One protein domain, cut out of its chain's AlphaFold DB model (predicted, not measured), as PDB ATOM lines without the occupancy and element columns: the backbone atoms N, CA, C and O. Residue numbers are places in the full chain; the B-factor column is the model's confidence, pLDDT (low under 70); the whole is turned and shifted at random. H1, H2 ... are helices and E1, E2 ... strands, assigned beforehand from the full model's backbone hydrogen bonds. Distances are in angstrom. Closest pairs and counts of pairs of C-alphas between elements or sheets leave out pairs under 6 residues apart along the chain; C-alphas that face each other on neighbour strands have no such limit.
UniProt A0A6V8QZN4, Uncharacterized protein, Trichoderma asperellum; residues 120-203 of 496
ATOM      1  N   ARG A 120       7.246  -3.041  15.624       92.44
ATOM      2  CA  ARG A 120       7.984  -3.029  14.355       92.44
ATOM      3  C   ARG A 120       9.408  -3.531  14.580       92.44
ATOM      4  O   ARG A 120      10.031  -3.204  15.579       92.44
ATOM      5  N   SER A 121       9.949  -4.280  13.630       94.38
ATOM      6  CA  SER A 121      11.365  -4.654  13.632       94.38
ATOM      7  C   SER A 121      12.265  -3.466  13.294       94.38
ATOM      8  O   SER A 121      11.934  -2.673  12.408       94.38
ATOM      9  N   SER A 122      13.396  -3.341  13.989       95.38
ATOM     10  CA  SER A 122      14.430  -2.369  13.614       95.38
ATOM     11  C   SER A 122      15.090  -2.736  12.284       95.38
ATOM     12  O   SER A 122      15.117  -3.893  11.875       95.38
ATOM     13  N   ASP A 123      15.626  -1.728  11.610       93.25
ATOM     14  CA  ASP A 123      16.582  -1.868  10.510       93.25
ATOM     15  C   ASP A 123      17.990  -1.477  11.014       93.25
ATOM     16  O   ASP A 123      18.122  -1.022  12.155       93.25
ATOM     17  N   PRO A 124      19.071  -1.665  10.229       93.94
ATOM     18  CA  PRO A 124      20.420  -1.333  10.688       93.94
ATOM     19  C   PRO A 124      20.580   0.110  11.185       93.94
ATOM     20  O   PRO A 124      21.310   0.340  12.146       93.94
ATOM     21  N   GLU A 125      19.879   1.064  10.573       94.00
ATOM     22  CA  GLU A 125      19.966   2.482  10.921       94.00
ATOM     23  C   GLU A 125      19.223   2.796  12.227       94.00
ATOM     24  O   GLU A 125      19.774   3.431  13.128       94.00
ATOM     25  N   THR A 126      17.976   2.336  12.369       94.69
ATOM     26  CA  THR A 126      17.218   2.510  13.620       94.69
ATOM     27  C   THR A 126      17.830   1.727  14.767       94.69
ATOM     28  O   THR A 126      17.851   2.232  15.886       94.69
ATOM     29  N   PHE A 127      18.374   0.538  14.514       96.06
ATOM     30  CA  PHE A 127      19.088  -0.226  15.533       96.06
ATOM     31  C   PHE A 127      20.300   0.547  16.048       96.06
ATOM     32  O   PHE A 127      20.403   0.730  17.253       96.06
ATOM     33  N   ALA A 128      21.158   1.065  15.161       94.38
ATOM     34  CA  ALA A 128      22.349   1.823  15.560       94.38
ATOM     35  C   ALA A 128      22.016   3.109  16.337       94.38
ATOM     36  O   ALA A 128      22.816   3.568  17.146       94.38
ATOM     37  N   ARG A 129      20.829   3.691  16.111       94.69
ATOM     38  CA  ARG A 129      20.344   4.850  16.878       94.69
ATOM     39  C   ARG A 129      19.809   4.496  18.263       94.69
ATOM     40  O   ARG A 129      19.829   5.348  19.143       94.69
ATOM     41  N   LEU A 130      19.277   3.289  18.438       96.06
ATOM     42  CA  LEU A 130      18.614   2.857  19.672       96.06
ATOM     43  C   LEU A 130      19.497   1.951  20.535       96.06
ATOM     44  O   LEU A 130      19.216   1.771  21.720       96.06
ATOM     45  N   PHE A 131      20.549   1.375  19.952       96.50
ATOM     46  CA  PHE A 131      21.463   0.457  20.609       96.50
ATOM     47  C   PHE A 131      22.894   0.559  20.041       96.50
ATOM     48  O   PHE A 131      23.058   0.549  18.818       96.50
ATOM     49  N   PRO A 132      23.937   0.560  20.897       96.19
ATOM     50  CA  PRO A 132      23.875   0.535  22.361       96.19
ATOM     51  C   PRO A 132      23.350   1.858  22.945       96.19
ATOM     52  O   PRO A 132      23.616   2.933  22.421       96.19
ATOM     53  N   SER A 133      22.580   1.780  24.031       95.06
ATOM     54  CA  SER A 133      22.067   2.951  24.754       95.06
ATOM     55  C   SER A 133      21.890   2.647  26.246       95.06
ATOM     56  O   SER A 133      21.913   1.490  26.671       95.06
ATOM     57  N   MET A 134      21.712   3.700  27.049       96.06
ATOM     58  CA  MET A 134      21.315   3.581  28.460       96.06
ATOM     59  C   MET A 134      19.792   3.494  28.638       96.06
ATOM     60  O   MET A 134      19.298   3.431  29.767       96.06
ATOM     61  N   ASP A 135      19.039   3.530  27.537       96.69
ATOM     62  CA  ASP A 135      17.588   3.517  27.579       96.69
ATOM     63  C   ASP A 135      17.065   2.168  28.068       96.69
ATOM     64  O   ASP A 135      17.693   1.112  27.951       96.69
ATOM     65  N   ARG A 136      15.861   2.209  28.633       97.00
ATOM     66  CA  ARG A 136      15.197   1.016  29.137       97.00
ATOM     67  C   ARG A 136      14.620   0.195  27.990       97.00
ATOM     68  O   ARG A 136      13.685   0.623  27.318       97.00
ATOM     69  N   LEU A 137      15.122  -1.024  27.845       98.00
ATOM     70  CA  LEU A 137      14.640  -2.025  26.902       98.00
ATOM     71  C   LEU A 137      13.639  -2.960  27.587       98.00
ATOM     72  O   LEU A 137      13.810  -3.309  28.754       98.00
ATOM     73  N   SER A 138      12.591  -3.378  26.884       97.56
ATOM     74  CA  SER A 138      11.587  -4.324  27.382       97.56
ATOM     75  C   SER A 138      11.873  -5.734  26.874       97.56
ATOM     76  O   SER A 138      12.040  -5.927  25.678       97.56
ATOM     77  N   ILE A 139      11.886  -6.714  27.774       97.69
ATOM     78  CA  ILE A 139      12.025  -8.142  27.478       97.69
ATOM     79  C   ILE A 139      10.662  -8.806  27.664       97.69
ATOM     80  O   ILE A 139      10.074  -8.711  28.744       97.69
ATOM     81  N   ARG A 140      10.165  -9.494  26.634       94.94
ATOM     82  CA  ARG A 140       8.866 -10.190  26.657       94.94
ATOM     83  C   ARG A 140       8.838 -11.370  25.693       94.94
ATOM     84  O   ARG A 140       9.678 -11.443  24.799       94.94
ATOM     85  N   HIS A 141       7.870 -12.266  25.862       94.88
ATOM     86  CA  HIS A 141       7.599 -13.316  24.883       94.88
ATOM     87  C   HIS A 141       7.159 -12.741  23.535       94.88
ATOM     88  O   HIS A 141       6.607 -11.639  23.467       94.88
ATOM     89  N   ASP A 142       7.435 -13.479  22.459       92.38
ATOM     90  CA  ASP A 142       7.027 -13.067  21.122       92.38
ATOM     91  C   ASP A 142       5.561 -13.419  20.848       92.38
ATOM     92  O   ASP A 142       5.233 -14.523  20.438       92.38
ATOM     93  N   ASP A 143       4.673 -12.450  21.012       88.31
ATOM     94  CA  ASP A 143       3.239 -12.574  20.740       88.31
ATOM     95  C   ASP A 143       2.853 -12.520  19.252       88.31
ATOM     96  O   ASP A 143       1.699 -12.283  18.920       88.31
ATOM     97  N   ARG A 144       3.796 -12.709  18.327       85.00
ATOM     98  CA  ARG A 144       3.521 -12.670  16.878       85.00
ATOM     99  C   ARG A 144       3.620 -14.028  16.202       85.00
ATOM    100  O   ARG A 144       3.351 -14.133  15.007       85.00
ATOM    101  N   THR A 145       4.052 -15.047  16.938       86.81
ATOM    102  CA  THR A 145       4.356 -16.372  16.401       86.81
ATOM    103  C   THR A 145       3.709 -17.468  17.247       86.81
ATOM    104  O   THR A 145       3.492 -17.311  18.448       86.81
ATOM    105  N   ALA A 146       3.363 -18.591  16.614       86.19
ATOM    106  CA  ALA A 146       2.693 -19.714  17.281       86.19
ATOM    107  C   ALA A 146       3.601 -20.457  18.282       86.19
ATOM    108  O   ALA A 146       3.115 -21.134  19.182       86.19
ATOM    109  N   ASP A 147       4.918 -20.318  18.146       90.56
ATOM    110  CA  ASP A 147       5.940 -20.761  19.097       90.56
ATOM    111  C   ASP A 147       6.423 -19.599  19.986       90.56
ATOM    112  O   ASP A 147       7.540 -19.613  20.495       90.56
ATOM    113  N   GLY A 148       5.604 -18.561  20.168       90.94
ATOM    114  CA  GLY A 148       5.943 -17.344  20.908       90.94
ATOM    115  C   GLY A 148       6.433 -17.559  22.341       90.94
ATOM    116  O   GLY A 148       7.314 -16.845  22.821       90.94
ATOM    117  N   ASN A 149       5.949 -18.605  23.011       92.69
ATOM    118  CA  ASN A 149       6.438 -19.036  24.324       92.69
ATOM    119  C   ASN A 149       7.880 -19.565  24.303       92.69
ATOM    120  O   ASN A 149       8.539 -19.575  25.341       92.69
ATOM    121  N   MET A 150       8.392 -19.987  23.151       95.25
ATOM    122  CA  MET A 150       9.781 -20.403  22.947       95.25
ATOM    123  C   MET A 150      10.662 -19.255  22.436       95.25
ATOM    124  O   MET A 150      11.847 -19.447  22.176       95.25
ATOM    125  N   ASN A 151      10.119 -18.043  22.325       95.62
ATOM    126  CA  ASN A 151      10.826 -16.887  21.798       95.62
ATOM    127  C   ASN A 151      10.727 -15.697  22.760       95.62
ATOM    128  O   ASN A 151       9.706 -15.490  23.414       95.62
ATOM    129  N   LEU A 152      11.787 -14.896  22.839       97.06
ATOM    130  CA  LEU A 152      11.775 -13.590  23.490       97.06
ATOM    131  C   LEU A 152      12.120 -12.497  22.484       97.06
ATOM    132  O   LEU A 152      12.913 -12.685  21.558       97.06
ATOM    133  N   ARG A 153      11.570 -11.315  22.724       96.56
ATOM    134  CA  ARG A 153      11.971 -10.078  22.067       96.56
ATOM    135  C   ARG A 153      12.547  -9.108  23.077       96.56
ATOM    136  O   ARG A 153      12.135  -9.095  24.238       96.56
ATOM    137  N   VAL A 154      13.471  -8.285  22.596       98.12
ATOM    138  CA  VAL A 154      13.964  -7.109  23.309       98.12
ATOM    139  C   VAL A 154      13.568  -5.885  22.502       98.12
ATOM    140  O   VAL A 154      14.063  -5.701  21.389       98.12
ATOM    141  N   ASP A 155      12.681  -5.070  23.060       97.50
ATOM    142  CA  ASP A 155      12.044  -3.950  22.375       97.50
ATOM    143  C   ASP A 155      12.470  -2.612  23.013       97.50
ATOM    144  O   ASP A 155      12.459  -2.468  24.238       97.50
ATOM    145  N   ALA A 156      12.794  -1.608  22.196       97.12
ATOM    146  CA  ALA A 156      12.894  -0.212  22.619       97.12
ATOM    147  C   ALA A 156      11.538   0.478  22.427       97.12
ATOM    148  O   ALA A 156      10.957   0.430  21.342       97.12
ATOM    149  N   ILE A 157      11.023   1.126  23.471       95.00
ATOM    150  CA  ILE A 157       9.746   1.842  23.399       95.00
ATOM    151  C   ILE A 157      10.037   3.297  23.048       95.00
ATOM    152  O   ILE A 157      10.569   4.038  23.873       95.00
ATOM    153  N   VAL A 158       9.666   3.712  21.837       93.50
ATOM    154  CA  VAL A 158       9.897   5.079  21.351       93.50
ATOM    155  C   VAL A 158       8.580   5.773  21.007       93.50
ATOM    156  O   VAL A 158       7.598   5.111  20.664       93.50
ATOM    157  N   PRO A 159       8.518   7.113  21.068       90.56
ATOM    158  CA  PRO A 159       7.389   7.852  20.524       90.56
ATOM    159  C   PRO A 159       7.289   7.648  19.009       90.56
ATOM    160  O   PRO A 159       8.242   7.891  18.271       90.56
ATOM    161  N   ASP A 160       6.117   7.248  18.528       85.94
ATOM    162  CA  ASP A 160       5.819   7.164  17.104       85.94
ATOM    163  C   ASP A 160       5.612   8.573  16.538       85.94
ATOM    164  O   ASP A 160       4.535   9.172  16.675       85.94
ATOM    165  N   LEU A 161       6.665   9.077  15.892       80.50
ATOM    166  CA  LEU A 161       6.708  10.381  15.232       80.50
ATOM    167  C   LEU A 161       5.750  10.476  14.035       80.50
ATOM    168  O   LEU A 161       5.346  11.580  13.675       80.50
ATOM    169  N   SER A 162       5.359   9.346  13.435       78.62
ATOM    170  CA  SER A 162       4.402   9.320  12.321       78.62
ATOM    171  C   SER A 162       2.953   9.457  12.802       78.62
ATOM    172  O   SER A 162       2.073   9.930  12.075       78.62
ATOM    173  N   SER A 163       2.691   9.098  14.060       78.94
ATOM    174  CA  SER A 163       1.363   9.215  14.641       78.94
ATOM    175  C   SER A 163       1.098  10.644  15.127       78.94
ATOM    176  O   SER A 163       1.771  11.173  16.012       78.94
ATOM    177  N   ARG A 164       0.006  11.261  14.651       75.69
ATOM    178  CA  ARG A 164      -0.449  12.576  15.166       75.69
ATOM    179  C   ARG A 164      -0.712  12.579  16.676       75.69
ATOM    180  O   ARG A 164      -0.778  13.637  17.290       75.69
ATOM    181  N   ARG A 165      -0.914  11.398  17.267       78.44
ATOM    182  CA  ARG A 165      -1.215  11.209  18.690       78.44
ATOM    183  C   ARG A 165       0.021  10.866  19.535       78.44
ATOM    184  O   ARG A 165      -0.168  10.593  20.714       78.44
ATOM    185  N   ARG A 166       1.237  10.860  18.958       77.50
ATOM    186  CA  ARG A 166       2.495  10.462  19.624       77.50
ATOM    187  C   ARG A 166       2.342   9.168  20.433       77.50
ATOM    188  O   ARG A 166       2.745   9.093  21.591       77.50
ATOM    189  N   ARG A 167       1.678   8.171  19.844       85.75
ATOM    190  CA  ARG A 167       1.545   6.852  20.470       85.75
ATOM    191  C   ARG A 167       2.931   6.242  20.621       85.75
ATOM    192  O   ARG A 167       3.803   6.519  19.812       85.75
ATOM    193  N   ALA A 168       3.146   5.429  21.643       90.44
ATOM    194  CA  ALA A 168       4.374   4.655  21.713       90.44
ATOM    195  C   ALA A 168       4.355   3.554  20.639       90.44
ATOM    196  O   ALA A 168       3.302   2.977  20.358       90.44
ATOM    197  N   VAL A 169       5.517   3.265  20.063       93.00
ATOM    198  CA  VAL A 169       5.773   2.097  19.218       93.00
ATOM    199  C   VAL A 169       6.918   1.305  19.840       93.00
ATOM    200  O   VAL A 169       7.892   1.877  20.335       93.00
ATOM    201  N   ALA A 170       6.782  -0.014  19.851       94.75
ATOM    202  CA  ALA A 170       7.831  -0.926  20.270       94.75
ATOM    203  C   ALA A 170       8.684  -1.278  19.047       94.75
ATOM    204  O   ALA A 170       8.194  -1.873  18.085       94.75
ATOM    205  N   ILE A 171       9.955  -0.891  19.073       96.12
ATOM    206  CA  ILE A 171      10.928  -1.256  18.048       96.12
ATOM    207  C   ILE A 171      11.719  -2.460  18.550       96.12
ATOM    208  O   ILE A 171      12.502  -2.341  19.488       96.12
ATOM    209  N   GLN A 172      11.525  -3.613  17.919       96.81
ATOM    210  CA  GLN A 172      12.260  -4.829  18.239       96.81
ATOM    211  C   GLN A 172      13.727  -4.675  17.828       96.81
ATOM    212  O   GLN A 172      14.040  -4.452  16.656       96.81
ATOM    213  N   LEU A 173      14.623  -4.807  18.802       97.88
ATOM    214  CA  LEU A 173      16.072  -4.735  18.630       97.88
ATOM    215  C   LEU A 173      16.701  -6.122  18.577       97.88
ATOM    216  O   LEU A 173      17.567  -6.365  17.741       97.88
ATOM    217  N   PHE A 174      16.250  -7.035  19.437       98.12
ATOM    218  CA  PHE A 174      16.761  -8.402  19.477       98.12
ATOM    219  C   PHE A 174      15.635  -9.425  19.467       98.12
ATOM    220  O   PHE A 174      14.519  -9.185  19.939       98.12
ATOM    221  N   HIS A 175      15.958 -10.597  18.941       97.69
ATOM    222  CA  HIS A 175      15.119 -11.778  18.997       97.69
ATOM    223  C   HIS A 175      15.939 -12.941  19.539       97.69
ATOM    224  O   HIS A 175      16.981 -13.284  18.978       97.69
ATOM    225  N   LEU A 176      15.470 -13.540  20.626       97.94
ATOM    226  CA  LEU A 176      16.021 -14.766  21.172       97.94
ATOM    227  C   LEU A 176      15.054 -15.904  20.867       97.94
ATOM    228  O   LEU A 176      13.900 -15.854  21.283       97.94
ATOM    229  N   ARG A 177      15.547 -16.950  20.215       96.31
ATOM    230  CA  ARG A 177      14.806 -18.186  19.981       96.31
ATOM    231  C   ARG A 177      15.401 -19.311  20.802       96.31
ATOM    232  O   ARG A 177      16.604 -19.548  20.715       96.31
ATOM    233  N   MET A 178      14.564 -19.993  21.572       95.81
ATOM    234  CA  MET A 178      14.911 -21.189  22.333       95.81
ATOM    235  C   MET A 178      14.486 -22.407  21.512       95.81
ATOM    236  O   MET A 178      13.307 -22.580  21.214       95.81
ATOM    237  N   HIS A 179      15.453 -23.225  21.108       94.31
ATOM    238  CA  HIS A 179      15.223 -24.425  20.299       94.31
ATOM    239  C   HIS A 179      14.963 -25.648  21.179       94.31
ATOM    240  O   HIS A 179      14.097 -26.460  20.866       94.31
ATOM    241  N   ASP A 180      15.682 -25.745  22.300       92.19
ATOM    242  CA  ASP A 180      15.573 -26.856  23.243       92.19
ATOM    243  C   ASP A 180      15.849 -26.362  24.677       92.19
ATOM    244  O   ASP A 180      16.981 -26.007  25.022       92.19
ATOM    245  N   LEU A 181      14.823 -26.330  25.538       91.00
ATOM    246  CA  LEU A 181      14.990 -25.891  26.936       91.00
ATOM    247  C   LEU A 181      15.779 -26.907  27.770       91.00
ATOM    248  O   LEU A 181      16.498 -26.522  28.699       91.00
ATOM    249  N   ALA A 182      15.676 -28.198  27.446       86.69
ATOM    250  CA  ALA A 182      16.418 -29.255  28.120       86.69
ATOM    251  C   ALA A 182      17.910 -29.088  27.862       86.69
ATOM    252  O   ALA A 182      18.684 -29.094  28.815       86.69
ATOM    253  N   LYS A 183      18.326 -28.847  26.621       86.31
ATOM    254  CA  LYS A 183      19.741 -28.641  26.266       86.31
ATOM    255  C   LYS A 183      20.232 -27.202  26.456       86.31
ATOM    256  O   LYS A 183      21.432 -26.952  26.312       86.31
ATOM    257  N   ARG A 184      19.324 -26.279  26.800       90.75
ATOM    258  CA  ARG A 184      19.550 -24.823  26.799       90.75
ATOM    259  C   ARG A 184      20.124 -24.383  25.456       90.75
ATOM    260  O   ARG A 184      21.129 -23.683  25.406       90.75
ATOM    261  N   GLU A 185      19.506 -24.863  24.383       93.38
ATOM    262  CA  GLU A 185      19.865 -24.513  23.019       93.38
ATOM    263  C   GLU A 185      19.067 -23.287  22.576       93.38
ATOM    264  O   GLU A 185      17.835 -23.308  22.550       93.38
ATOM    265  N   PHE A 186      19.759 -22.209  22.232       94.31
ATOM    266  CA  PHE A 186      19.168 -20.957  21.791       94.31
ATOM    267  C   PHE A 186      20.015 -20.261  20.726       94.31
ATOM    268  O   PHE A 186      21.213 -20.506  20.571       94.31
ATOM    269  N   SER A 187      19.372 -19.328  20.030       96.19
ATOM    270  CA  SER A 187      20.003 -18.376  19.116       96.19
ATOM    271  C   SER A 187      19.505 -16.966  19.414       96.19
ATOM    272  O   SER A 187      18.311 -16.758  19.627       96.19
ATOM    273  N   LEU A 188      20.413 -15.997  19.426       97.69
ATOM    274  CA  LEU A 188      20.126 -14.575  19.573       97.69
ATOM    275  C   LEU A 188      20.505 -13.858  18.281       97.69
ATOM    276  O   LEU A 188      21.598 -14.060  17.755       97.69
ATOM    277  N   ARG A 189      19.628 -12.986  17.790       96.62
ATOM    278  CA  ARG A 189      19.827 -12.201  16.563       96.62
ATOM    279  C   ARG A 189      19.355 -10.760  16.739       96.62
ATOM    280  O   ARG A 189      18.506 -10.490  17.592       96.62
ATOM    281  N   ARG A 190      19.890  -9.843  15.927       96.12
ATOM    282  CA  ARG A 190      19.427  -8.442  15.848       96.12
ATOM    283  C   ARG A 190      18.189  -8.320  14.945       96.12
ATOM    284  O   ARG A 190      17.992  -9.148  14.059       96.12
ATOM    285  N   TYR A 191      17.413  -7.253  15.122       92.75
ATOM    286  CA  TYR A 191      16.248  -6.821  14.328       92.75
ATOM    287  C   TYR A 191      14.957  -7.618  14.533       92.75
ATOM    288  O   TYR A 191      13.972  -7.100  15.057       92.75
ATOM    289  N   CYS A 192      14.928  -8.862  14.067       87.56
ATOM    290  CA  CYS A 192      13.723  -9.683  14.025       87.56
ATOM    291  C   CYS A 192      14.067 -11.164  13.929       87.56
ATOM    292  O   CYS A 192      15.231 -11.537  13.786       87.56
ATOM    293  N   ARG A 193      13.034 -12.008  13.973       87.12
ATOM    294  CA  ARG A 193      13.158 -13.456  13.813       87.12
ATOM    295  C   ARG A 193      13.833 -13.856  12.503       87.12
ATOM    296  O   ARG A 193      14.730 -14.684  12.533       87.12
ATOM    297  N   ASP A 194      13.469 -13.243  11.385       82.75
ATOM    298  CA  ASP A 194      13.954 -13.649  10.054       82.75
ATOM    299  C   ASP A 194      15.270 -12.964   9.656       82.75
ATOM    300  O   ASP A 194      15.783 -13.136   8.552       82.75
ATOM    301  N   SER A 195      15.851 -12.191  10.576       85.00
ATOM    302  CA  SER A 195      17.158 -11.579  10.393       85.00
ATOM    303  C   SER A 195      18.251 -12.645  10.334       85.00
ATOM    304  O   SER A 195      18.419 -13.428  11.269       85.00
ATOM    305  N   GLY A 196      19.056 -12.619   9.271       84.12
ATOM    306  CA  GLY A 196      20.280 -13.421   9.158       84.12
ATOM    307  C   GLY A 196      21.451 -12.898  10.002       84.12
ATOM    308  O   GLY A 196      22.557 -13.424   9.902       84.12
ATOM    309  N   ARG A 197      21.257 -11.842  10.808       88.38
ATOM    310  CA  ARG A 197      22.306 -11.267  11.667       88.38
ATOM    311  C   ARG A 197      22.270 -11.876  13.062       88.38
ATOM    312  O   ARG A 197      21.800 -11.252  14.020       88.38
ATOM    313  N   GLU A 198      22.771 -13.099  13.160       91.88
ATOM    314  CA  GLU A 198      22.978 -13.762  14.445       91.88
ATOM    315  C   GLU A 198      24.068 -13.049  15.258       91.88
ATOM    316  O   GLU A 198      25.123 -12.667  14.749       91.88
ATOM    317  N   VAL A 199      23.780 -12.843  16.539       95.19
ATOM    318  CA  VAL A 199      24.709 -12.289  17.530       95.19
ATOM    319  C   VAL A 199      25.485 -13.432  18.160       95.19
ATOM    320  O   VAL A 199      26.712 -13.435  18.134       95.19
ATOM    321  N   CYS A 200      24.763 -14.415  18.695       96.50
ATOM    322  CA  CYS A 200      25.350 -15.607  19.279       96.50
ATOM    323  C   CYS A 200      24.366 -16.775  19.286       96.50
ATOM    324  O   CYS A 200      23.146 -16.586  19.279       96.50
ATOM    325  N   ASN A 201      24.897 -17.981  19.402       95.56
ATOM    326  CA  ASN A 201      24.141 -19.180  19.735       95.56
ATOM    327  C   ASN A 201      24.761 -19.865  20.952       95.56
ATOM    328  O   ASN A 201      25.904 -19.587  21.331       95.56
ATOM    329  N   SER A 202      24.008 -20.758  21.581       91.94
ATOM    330  CA  SER A 202      24.605 -21.713  22.507       91.94
ATOM    331  C   SER A 202      25.018 -22.986  21.811       91.94
ATOM    332  O   SER A 202      24.217 -23.604  21.111       91.94
ATOM    333  N   LYS A 203      26.194 -23.480  22.177       74.06
ATOM    334  CA  LYS A 203      26.591 -24.858  21.902       74.06
ATOM    335  C   LYS A 203      26.384 -25.687  23.165       74.06
ATOM    336  O   LYS A 203      27.274 -25.736  24.006       74.06
TER     337      LYS A 203
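What this domain is: This is residues 120 to 203 of the 496 residues of an uncharacterized protein of Trichoderma asperellum (UniProt A0A6V8QZN4). One twisted antiparallel sheet is built on a long hairpin, E2 and E3, with E1 beside E2 at one edge, E4 and E5 beside E3 at the other, and one small helix, H1, packing crosswise on the sheet where E3 bends. The E2 to E3 turn around Arg 164 and the E3 to E4 turn around Lys 183 make the two ends of the long axis. The printed part has 84 residues with one named helix and five named strands, in the order H1 E1 E2 E3 E4 E5, and the class is mostly strand. The sheet's order is E1 - E2 - E3 - E4 - E5, a meander, each strand the antiparallel neighbour of the one before. The whole is compact, with a radius of gyration of the C-alphas of 13.6 A, yet elongated, spanning 46 by 25 by 22 A.

How they stand to each other: Start at E3, residues 168 to 180, which bends by 56 degrees at residue 173. Its neighbour E2, residues 151 to 159, forms a hairpin with it at 170 degrees; look at N 156 and O 171, 2.8 A apart. On the other side of E3, E4, residues 185 to 190, forms a hairpin with it at 153 degrees, with N 177 and O 187 at 2.8 A. The edge strand E5, residues 198 to 202, forms a hairpin with E4, with N 188 and O 200 at 2.8 A. The other edge strand, E1, residues 137 to 141, forms a hairpin with E2 at 140 degrees, with N 138 and O 155 at 2.8 A. E1 and E5 are apart. H1, residues 124 to 130, is on the sheet at a height of 8.4 A, across the strands at 71 degrees to E3 on the local plane; it is only just over E3, with 3 of its 7 C-alphas. The closest C-alphas of H1 and E3 are those of Phe 127 and Leu 173, 6.2 A apart. In H1 every O i to N i+4 pair is within hydrogen-bond range. Residues 120 to 121 pair, parallel, with residues 171 to 172 of E3.

Where its parts are: Find C-alpha 124 at (20.420, -1.333, 10.688), where H1 begins. E3, the longest strand, runs 33.5 A from C-alpha 168 at (4.374, 4.655, 21.713); E2 measures 25.0 A, E4 17.6 A and E1 13.5 A. E5 ends at C-alpha 202, (24.605, -21.713, 22.507).

The domain as a whole: The C-alphas of Arg 164 and Lys 183, the two farthest apart, are 47.2 A apart. The printed part has no cut. The E3 to E4 link is tight, the others are short. Mean pLDDT of the printed part is 92.1, and no printed residue is under 70.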